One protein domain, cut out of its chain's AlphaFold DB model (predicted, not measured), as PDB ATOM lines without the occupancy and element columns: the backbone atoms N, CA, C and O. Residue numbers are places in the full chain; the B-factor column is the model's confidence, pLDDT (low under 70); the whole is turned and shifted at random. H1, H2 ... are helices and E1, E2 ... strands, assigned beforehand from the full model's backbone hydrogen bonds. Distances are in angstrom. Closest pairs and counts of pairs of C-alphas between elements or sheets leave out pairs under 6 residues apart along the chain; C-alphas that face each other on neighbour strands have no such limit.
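AT A GLANCE: This is residues 41 to 108 of the 118 residues of an uncharacterized protein of Acidobacteria bacterium (UniProt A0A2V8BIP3). A strongly twisted, curled sheet of four strands makes the body, with one short helix, H1, over one of its faces. The sheet turns with the long strand E3, which bends by 76 degrees at residue 79, and a long loop of residues 85 to 96 joins E3 to the edge strand E4. There are 68 residues printed, with one named helix and four named strands along the chain as E1 H1 E2 E3 E4; the sheet's order is E1 - E2 - E3 - E4, all antiparallel, and the class is mixed, helices and strands. The whole is compact, with a radius of gyration of the C-alphas of 12.1 A, and the C-alphas span 33 by 31 by 21 A.

HOW THE PARTS SIT: E2, residues 66 to 72, and E3, residues 75 to 84, are the inner strands and form an antiparallel hairpin at 137 degrees, with N 70 and O 77 2.9 A apart and N 82 and O 66 2.9 A apart, within hydrogen-bond range. E1, residues 45 to 48, is an edge strand, antiparallel to E2 at 160 degrees, with N 47 and O 69 at 2.8 A. E4, residues 97 to 100, is the other edge strand and forms a hairpin with E3, antiparallel at 130 degrees, with N 83 and O 98 at 3.0 A. E2, E3 and E4 are a meander, each strand the antiparallel neighbour of the one before. E1 and E4 are apart. From edge to edge the strands' lines turn by 90 degrees. H1, residues 50 to 58, is on the sheet at a height over the sheet of 8.8 A. It lies over E3, and only just not over E2, on which 2 of its C-alphas fall. On the local plane its line and that of E3 stand at 24 degrees, along the strands. The closest C-alphas of H1 and E3 are those of Leu 56 and Ser 84, 6.0 A apart. In H1 every O i to N i+4 pair is within hydrogen-bond range.

IN THESE COORDINATES: E3 has 10 residues and measures 23.5 A from C-alpha 75 to C-alpha 84; E2 has 7 and measures 19.0 A. E1 begins at C-alpha 45, (288.664, 333.710, 404.792), and E4 ends at C-alpha 100, (286.565, 343.204, 394.180); each measures 9.8 A. H1 measures 12.2 A and begins at C-alpha 50, (295.764, 345.035, 410.614).

THE WHOLE: The two C-alphas farthest apart are those of Asp 74 and Gly 88, 34.3 A. The printed part has no cut. The link E3 to E4 is long, with 12 residues. The mean pLDDT of the printed part is 82.3, and residues 60 to 61, 86 to 92 and 105 to 108 are under 70.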
ATOM      1  N   LEU A  41     276.408 326.924 402.885       93.94
ATOM      2  CA  LEU A  41     277.031 328.110 403.464       93.94
ATOM      3  C   LEU A  41     278.533 328.092 403.172       93.94
ATOM      4  O   LEU A  41     279.286 327.322 403.768       93.94
ATOM      5  N   GLN A  42     278.965 328.983 402.285       93.38
ATOM      6  CA  GLN A  42     280.373 329.121 401.936       93.38
ATOM      7  C   GLN A  42     281.162 329.797 403.058       93.38
ATOM      8  O   GLN A  42     280.757 330.830 403.600       93.38
ATOM      9  N   ARG A  43     282.339 329.249 403.370       93.75
ATOM     10  CA  ARG A  43     283.322 329.909 404.231       93.75
ATOM     11  C   ARG A  43     284.347 330.641 403.374       93.75
ATOM     12  O   ARG A  43     285.051 330.018 402.587       93.75
ATOM     13  N   ILE A  44     284.469 331.945 403.593       92.94
ATOM     14  CA  ILE A  44     285.459 332.794 402.934       92.94
ATOM     15  C   ILE A  44     286.369 333.375 404.011       92.94
ATOM     16  O   ILE A  44     285.898 334.083 404.900       92.94
ATOM     17  N   ASP A  45     287.667 333.094 403.921       94.81
ATOM     18  CA  ASP A  45     288.664 333.710 404.792       94.81
ATOM     19  C   ASP A  45     289.290 334.904 404.054       94.81
ATOM     20  O   ASP A  45     289.896 334.760 402.989       94.81
ATOM     21  N   LEU A  46     289.139 336.098 404.625       93.31
ATOM     22  CA  LEU A  46     289.681 337.339 404.080       93.31
ATOM     23  C   LEU A  46     290.871 337.792 404.928       93.31
ATOM     24  O   LEU A  46     290.721 338.092 406.110       93.31
ATOM     25  N   LEU A  47     292.055 337.837 404.323       95.12
ATOM     26  CA  LEU A  47     293.287 338.260 404.978       95.12
ATOM     27  C   LEU A  47     293.603 339.698 404.568       95.12
ATOM     28  O   LEU A  47     293.835 339.968 403.387       95.12
ATOM     29  N   ILE A  48     293.628 340.596 405.549       92.50
ATOM     30  CA  ILE A  48     293.881 342.033 405.398       92.50
ATOM     31  C   ILE A  48     294.991 342.421 406.378       92.50
ATOM     32  O   ILE A  48     295.117 341.813 407.444       92.50
ATOM     33  N   ASN A  49     295.797 343.424 406.033       93.69
ATOM     34  CA  ASN A  49     296.696 344.050 406.996       93.69
ATOM     35  C   ASN A  49     295.893 344.628 408.185       93.69
ATOM     36  O   ASN A  49     294.788 345.138 408.007       93.69
ATOM     37  N   SER A  50     296.433 344.547 409.402       93.12
ATOM     38  CA  SER A  50     295.764 345.035 410.614       93.12
ATOM     39  C   SER A  50     295.472 346.538 410.596       93.12
ATOM     40  O   SER A  50     294.429 346.954 411.098       93.12
ATOM     41  N   ASP A  51     296.349 347.344 410.000       91.38
ATOM     42  CA  ASP A  51     296.205 348.803 409.931       91.38
ATOM     43  C   ASP A  51     295.118 349.201 408.927       91.38
ATOM     44  O   ASP A  51     294.274 350.058 409.205       91.38
ATOM     45  N   ASP A  52     295.076 348.506 407.790       89.69
ATOM     46  CA  ASP A  52     294.008 348.630 406.798       89.69
ATOM     47  C   ASP A  52     292.664 348.179 407.385       89.69
ATOM     48  O   ASP A  52     291.645 348.845 407.212       89.69
ATOM     49  N   TRP A  53     292.655 347.075 408.138       89.06
ATOM     50  CA  TRP A  53     291.457 346.596 408.826       89.06
ATOM     51  C   TRP A  53     290.947 347.598 409.860       89.06
ATOM     52  O   TRP A  53     289.738 347.813 409.974       89.06
ATOM     53  N   ARG A  54     291.845 348.240 410.609       88.56
ATOM     54  CA  ARG A  54     291.473 349.303 411.546       88.56
ATOM     55  C   ARG A  54     290.872 350.498 410.811       88.56
ATOM     56  O   ARG A  54     289.806 350.967 411.192       88.56
ATOM     57  N   THR A  55     291.488 350.903 409.704       86.19
ATOM     58  CA  THR A  55     290.985 351.986 408.848       86.19
ATOM     59  C   THR A  55     289.586 351.679 408.307       86.19
ATOM     60  O   THR A  55     288.711 352.536 408.339       86.19
ATOM     61  N   LEU A  56     289.333 350.438 407.877       84.81
ATOM     62  CA  LEU A  56     288.020 349.996 407.394       84.81
ATOM     63  C   LEU A  56     286.922 350.008 408.476       84.81
ATOM     64  O   LEU A  56     285.744 350.152 408.137       84.81
ATOM     65  N   GLN A  57     287.294 349.833 409.749       82.00
ATOM     66  CA  GLN A  57     286.381 349.903 410.896       82.00
ATOM     67  C   GLN A  57     286.113 351.351 411.323       82.00
ATOM     68  O   GLN A  57     284.961 351.714 411.543       82.00
ATOM     69  N   GLU A  58     287.166 352.169 411.417       81.44
ATOM     70  CA  GLU A  58     287.099 353.563 411.874       81.44
ATOM     71  C   GLU A  58     286.471 354.481 410.812       81.44
ATOM     72  O   GLU A  58     285.641 355.334 411.126       81.44
ATOM     73  N   ASP A  59     286.808 354.278 409.535       75.69
ATOM     74  CA  ASP A  59     286.323 355.086 408.420       75.69
ATOM     75  C   ASP A  59     285.461 354.267 407.456       75.69
ATOM     76  O   ASP A  59     285.805 353.938 406.317       75.69
ATOM     77  N   THR A  60     284.239 354.005 407.905       69.06
ATOM     78  CA  THR A  60     283.197 353.380 407.080       69.06
ATOM     79  C   THR A  60     282.692 354.284 405.939       69.06
ATOM     80  O   THR A  60     281.788 353.909 405.186       69.06
ATOM     81  N   GLY A  61     283.171 355.535 405.842       68.06
ATOM     82  CA  GLY A  61     282.728 356.553 404.879       68.06
ATOM     83  C   GLY A  61     283.525 356.566 403.599       68.06
ATOM     84  O   GLY A  61     282.982 356.861 402.528       68.06
ATOM     85  N   THR A  62     284.788 356.207 403.726       70.38
ATOM     86  CA  THR A  62     285.740 356.251 402.641       70.38
ATOM     87  C   THR A  62     285.548 355.077 401.683       70.38
ATOM     88  O   THR A  62     285.354 353.923 402.059       70.38
ATOM     89  N   ARG A  63     285.584 355.389 400.382       76.88
ATOM     90  CA  ARG A  63     285.499 354.409 399.284       76.88
ATOM     91  C   ARG A  63     286.879 353.929 398.823       76.88
ATOM     92  O   ARG A  63     287.011 353.468 397.691       76.88
ATOM     93  N   ALA A  64     287.896 354.077 399.668       83.44
ATOM     94  CA  ALA A  64     289.245 353.622 399.370       83.44
ATOM     95  C   ALA A  64     289.303 352.096 399.407       83.44
ATOM     96  O   ALA A  64     288.689 351.454 400.258       83.44
ATOM     97  N   TYR A  65     290.034 351.535 398.452       87.75
ATOM     98  CA  TYR A  65     290.302 350.111 398.392       87.75
ATOM     99  C   TYR A  65     291.600 349.805 399.130       87.75
ATOM    100  O   TYR A  65     292.624 350.433 398.875       87.75
ATOM    101  N   HIS A  66     291.550 348.795 399.988       89.69
ATOM    102  CA  HIS A  66     292.689 348.224 400.685       89.69
ATOM    103  C   HIS A  66     293.017 346.847 400.090       89.69
ATOM    104  O   HIS A  66     292.102 346.123 399.677       89.69
ATOM    105  N   PRO A  67     294.302 346.491 399.964       91.81
ATOM    106  CA  PRO A  67     294.711 345.197 399.442       91.81
ATOM    107  C   PRO A  67     294.372 344.068 400.416       91.81
ATOM    108  O   PRO A  67     294.563 344.177 401.625       91.81
ATOM    109  N   ALA A  68     293.900 342.951 399.873       93.06
ATOM    110  CA  ALA A  68     293.626 341.749 400.645       93.06
ATOM    111  C   ALA A  68     293.935 340.474 399.853       93.06
ATOM    112  O   ALA A  68     294.215 340.491 398.649       93.06
ATOM    113  N   THR A  69     293.870 339.344 400.553       94.44
ATOM    114  CA  THR A  69     293.834 338.004 399.961       94.44
ATOM    115  C   THR A  69     292.540 337.319 400.370       94.44
ATOM    116  O   THR A  69     292.235 337.247 401.557       94.44
ATOM    117  N   LEU A  70     291.804 336.795 399.395       94.06
ATOM    118  CA  LEU A  70     290.626 335.967 399.627       94.06
ATOM    119  C   LEU A  70     291.008 334.499 399.482       94.06
ATOM    120  O   LEU A  70     291.648 334.110 398.503       94.06
ATOM    121  N   LYS A  71     290.599 333.690 400.457       94.56
ATOM    122  CA  LYS A  71     290.679 332.234 400.399       94.56
ATOM    123  C   LYS A  71     289.286 331.633 400.473       94.56
ATOM    124  O   LYS A  71     288.488 332.011 401.331       94.56
ATOM    125  N   TRP A  72     289.029 330.682 399.592       94.06
ATOM    126  CA  TRP A  72     287.829 329.861 399.589       94.06
ATOM    127  C   TRP A  72     288.250 328.430 399.274       94.06
ATOM    128  O   TRP A  72     288.727 328.159 398.176       94.06
ATOM    129  N   GLY A  73     288.172 327.541 400.267       91.56
ATOM    130  CA  GLY A  73     288.747 326.202 400.147       91.56
ATOM    131  C   GLY A  73     290.229 326.256 399.761       91.56
ATOM    132  O   GLY A  73     291.026 326.910 400.436       91.56
ATOM    133  N   ASP A  74     290.569 325.610 398.647       89.56
ATOM    134  CA  ASP A  74     291.929 325.581 398.098       89.56
ATOM    135  C   ASP A  74     292.205 326.730 397.110       89.56
ATOM    136  O   ASP A  74     293.336 326.920 396.652       89.56
ATOM    137  N   ILE A  75     291.189 327.540 396.792       90.12
ATOM    138  CA  ILE A  75     291.303 328.680 395.886       90.12
ATOM    139  C   ILE A  75     291.806 329.904 396.654       90.12
ATOM    140  O   ILE A  75     291.230 330.333 397.656       90.12
ATOM    141  N   VAL A  76     292.885 330.507 396.145       92.44
ATOM    142  CA  VAL A  76     293.506 331.709 396.718       92.44
ATOM    143  C   VAL A  76     293.555 332.823 395.676       92.44
ATOM    144  O   VAL A  76     294.349 332.774 394.738       92.44
ATOM    145  N   ALA A  77     292.757 333.870 395.883       90.06
ATOM    146  CA  ALA A  77     292.795 335.095 395.093       90.06
ATOM    147  C   ALA A  77     293.620 336.161 395.828       90.06
ATOM    148  O   ALA A  77     293.234 336.654 396.891       90.06
ATOM    149  N   ARG A  78     294.783 336.506 395.271       90.56
ATOM    150  CA  ARG A  78     295.684 337.541 395.804       90.56
ATOM    151  C   ARG A  78     295.443 338.874 395.108       90.56
ATOM    152  O   ARG A  78     294.923 338.897 393.998       90.56
ATOM    153  N   ASN A  79     295.893 339.959 395.736       88.69
ATOM    154  CA  ASN A  79     295.790 341.318 395.197       88.69
ATOM    155  C   ASN A  79     294.343 341.677 394.843       88.69
ATOM    156  O   ASN A  79     294.049 342.203 393.772       88.69
ATOM    157  N   ILE A  80     293.429 341.379 395.761       90.75
ATOM    158  CA  ILE A  80     292.036 341.796 395.640       90.75
ATOM    159  C   ILE A  80     291.834 343.125 396.367       90.75
ATOM    160  O   ILE A  80     292.557 343.447 397.312       90.75
ATOM    161  N   GLY A  81     290.863 343.910 395.917       90.94
ATOM    162  CA  GLY A  81     290.463 345.148 396.569       90.94
ATOM    163  C   GLY A  81     289.336 344.910 397.565       90.94
ATOM    164  O   GLY A  81     288.328 344.293 397.227       90.94
ATOM    165  N   VAL A  82     289.469 345.453 398.773       89.62
ATOM    166  CA  VAL A  82     288.412 345.463 399.790       89.62
ATOM    167  C   VAL A  82     288.138 346.892 400.213       89.62
ATOM    168  O   VAL A  82     289.064 347.648 400.483       89.62
ATOM    169  N   ARG A  83     286.866 347.271 400.297       88.56
ATOM    170  CA  ARG A  83     286.474 348.573 400.841       88.56
ATOM    171  C   ARG A  83     285.224 348.483 401.688       88.56
ATOM    172  O   ARG A  83     284.415 347.572 401.511       88.56
ATOM    173  N   SER A  84     285.028 349.479 402.540       84.31
ATOM    174  CA  SER A  84     283.751 349.666 403.218       84.31
ATOM    175  C   SER A  84     282.661 350.063 402.205       84.31
ATOM    176  O   SER A  84     282.907 350.782 401.226       84.31
ATOM    177  N   GLU A  85     281.447 349.548 402.386       79.88
ATOM    178  CA  GLU A  85     280.303 349.779 401.499       79.88
ATOM    179  C   GLU A  85     279.006 349.940 402.302       79.88
ATOM    180  O   GLU A  85     278.521 349.000 402.925       79.88
ATOM    181  N   GLY A  86     278.363 351.106 402.223       65.19
ATOM    182  CA  GLY A  86     277.014 351.286 402.765       65.19
ATOM    183  C   GLY A  86     276.672 352.714 403.192       65.19
ATOM    184  O   GLY A  86     277.516 353.481 403.656       65.19
ATOM    185  N   ARG A  87     275.388 353.073 403.046       56.81
ATOM    186  CA  ARG A  87     274.800 354.334 403.547       56.81
ATOM    187  C   ARG A  87     273.971 354.171 404.830       56.81
ATOM    188  O   ARG A  87     273.704 355.174 405.475       56.81
ATOM    189  N   GLY A  88     273.572 352.953 405.199       52.12
ATOM    190  CA  GLY A  88     272.681 352.692 406.337       52.12
ATOM    191  C   GLY A  88     273.281 351.684 407.311       52.12
ATOM    192  O   GLY A  88     273.696 350.611 406.875       52.12
ATOM    193  N   GLY A  89     273.316 352.059 408.596       52.91
ATOM    194  CA  GLY A  89     273.772 351.228 409.715       52.91
ATOM    195  C   GLY A  89     275.269 350.935 409.664       52.91
ATOM    196  O   GLY A  89     275.679 349.888 409.172       52.91
ATOM    197  N   ARG A  90     276.087 351.878 410.133       58.41
ATOM    198  CA  ARG A  90     277.536 351.698 410.277       58.41
ATOM    199  C   ARG A  90     277.788 351.108 411.657       58.41
ATOM    200  O   ARG A  90     277.730 351.837 412.638       58.41
ATOM    201  N   ASP A  91     277.977 349.796 411.722       64.69
ATOM    202  CA  ASP A  91     278.491 349.139 412.922       64.69
ATOM    203  C   ASP A  91     279.997 348.943 412.735       64.69
ATOM    204  O   ASP A  91     280.428 348.214 411.839       64.69
ATOM    205  N   GLU A  92     280.790 349.620 413.562       65.12
ATOM    206  CA  GLU A  92     282.255 349.542 413.561       65.12
ATOM    207  C   GLU A  92     282.742 348.106 413.810       65.12
ATOM    208  O   GLU A  92     283.781 347.703 413.296       65.12
ATOM    209  N   ARG A  93     281.964 347.295 414.542       74.50
ATOM    210  CA  ARG A  93     282.305 345.895 414.840       74.50
ATOM    211  C   ARG A  93     281.983 344.947 413.691       74.50
ATOM    212  O   ARG A  93     282.539 343.852 413.627       74.50
ATOM    213  N   LYS A  94     281.064 345.332 412.803       76.75
ATOM    214  CA  LYS A  94     280.652 344.530 411.646       76.75
ATOM    215  C   LYS A  94     280.523 345.426 410.414       76.75
ATOM    216  O   LYS A  94     279.405 345.711 409.969       76.75
ATOM    217  N   PRO A  95     281.658 345.855 409.838       77.69
ATOM    218  CA  PRO A  95     281.631 346.667 408.641       77.69
ATOM    219  C   PRO A  95     281.038 345.867 407.481       77.69
ATOM    220  O   PRO A  95     281.240 344.659 407.329       77.69
ATOM    221  N   ARG A  96     280.295 346.565 406.630       83.12
ATOM    222  CA  ARG A  96     279.832 346.024 405.356       83.12
ATOM    223  C   ARG A  96     280.965 346.176 404.353       83.12
ATOM    224  O   ARG A  96     281.396 347.293 404.083       83.12
ATOM    225  N   LEU A  97     281.442 345.064 403.812       87.19
ATOM    226  CA  LEU A  97     282.592 345.052 402.913       87.19
ATOM    227  C   LEU A  97     282.149 344.785 401.480       87.19
ATOM    228  O   LEU A  97     281.352 343.884 401.218       87.19
ATOM    229  N   ARG A  98     282.715 345.544 400.545       88.62
ATOM    230  CA  ARG A  98     282.746 345.177 399.134       88.62
ATOM    231  C   ARG A  98     284.102 344.571 398.821       88.62
ATOM    232  O   ARG A  98     285.130 345.187 399.092       88.62
ATOM    233  N   VAL A  99     284.066 343.394 398.213       89.88
ATOM    234  CA  VAL A  99     285.238 342.670 397.727       89.88
ATOM    235  C   VAL A  99     285.237 342.722 396.204       89.88
ATOM    236  O   VAL A  99     284.221 342.441 395.572       89.88
ATOM    237  N   ASP A 100     286.363 343.109 395.621       89.19
ATOM    238  CA  ASP A 100     286.565 343.204 394.180       89.19
ATOM    239  C   ASP A 100     287.855 342.477 393.794       89.19
ATOM    240  O   ASP A 100     288.967 342.960 394.026       89.19
ATOM    241  N   ALA A 101     287.701 341.291 393.204       84.94
ATOM    242  CA  ALA A 101     288.831 340.457 392.818       84.94
ATOM    243  C   ALA A 101     289.622 341.005 391.617       84.94
ATOM    244  O   ALA A 101     290.746 340.571 391.378       84.94
ATOM    245  N   SER A 102     289.062 341.960 390.868       81.06
ATOM    246  CA  SER A 102     289.695 342.519 389.669       81.06
ATOM    247  C   SER A 102     290.447 343.818 389.939       81.06
ATOM    248  O   SER A 102     291.219 344.249 389.084       81.06
ATOM    249  N   TRP A 103     290.251 344.447 391.101       75.44
ATOM    250  CA  TRP A 103     290.696 345.817 391.365       75.44
ATOM    251  C   TRP A 103     292.183 346.068 391.060       75.44
ATOM    252  O   TRP A 103     292.495 346.958 390.273       75.44
ATOM    253  N   TYR A 104     293.098 345.251 391.596       71.81
ATOM    254  CA  TYR A 104     294.540 345.438 391.366       71.81
ATOM    255  C   TYR A 104     295.094 344.668 390.157       71.81
ATOM    256  O   TYR A 104     296.225 344.914 389.750       71.81
ATOM    257  N   VAL A 105     294.318 343.750 389.569       64.62
ATOM    258  CA  VAL A 105     294.737 342.956 388.396       64.62
ATOM    259  C   VAL A 105     294.381 343.661 387.085       64.62
ATOM    260  O   VAL A 105     295.130 343.591 386.118       64.62
ATOM    261  N   SER A 106     293.258 344.378 387.051       60.16
ATOM    262  CA  SER A 106     292.765 345.059 385.844       60.16
ATOM    263  C   SER A 106     293.454 346.396 385.550       60.16
ATOM    264  O   SER A 106     293.106 347.052 384.573       60.16
ATOM    265  N   GLY A 107     294.402 346.832 386.392       54.22
ATOM    266  CA  GLY A 107     294.962 348.186 386.323       54.22
ATOM    267  C   GLY A 107     293.892 349.280 386.454       54.22
ATOM    268  O   GLY A 107     294.130 350.410 386.027       54.22
ATOM    269  N   ASN A 108     292.699 348.948 386.974       54.66
ATOM    270  CA  ASN A 108     291.534 349.810 386.832       54.66
ATOM    271  C   ASN A 108     291.634 351.067 387.685       54.66
ATOM    272  O   ASN A 108     291.746 351.053 388.910       54.66
TER     273      ASN A 108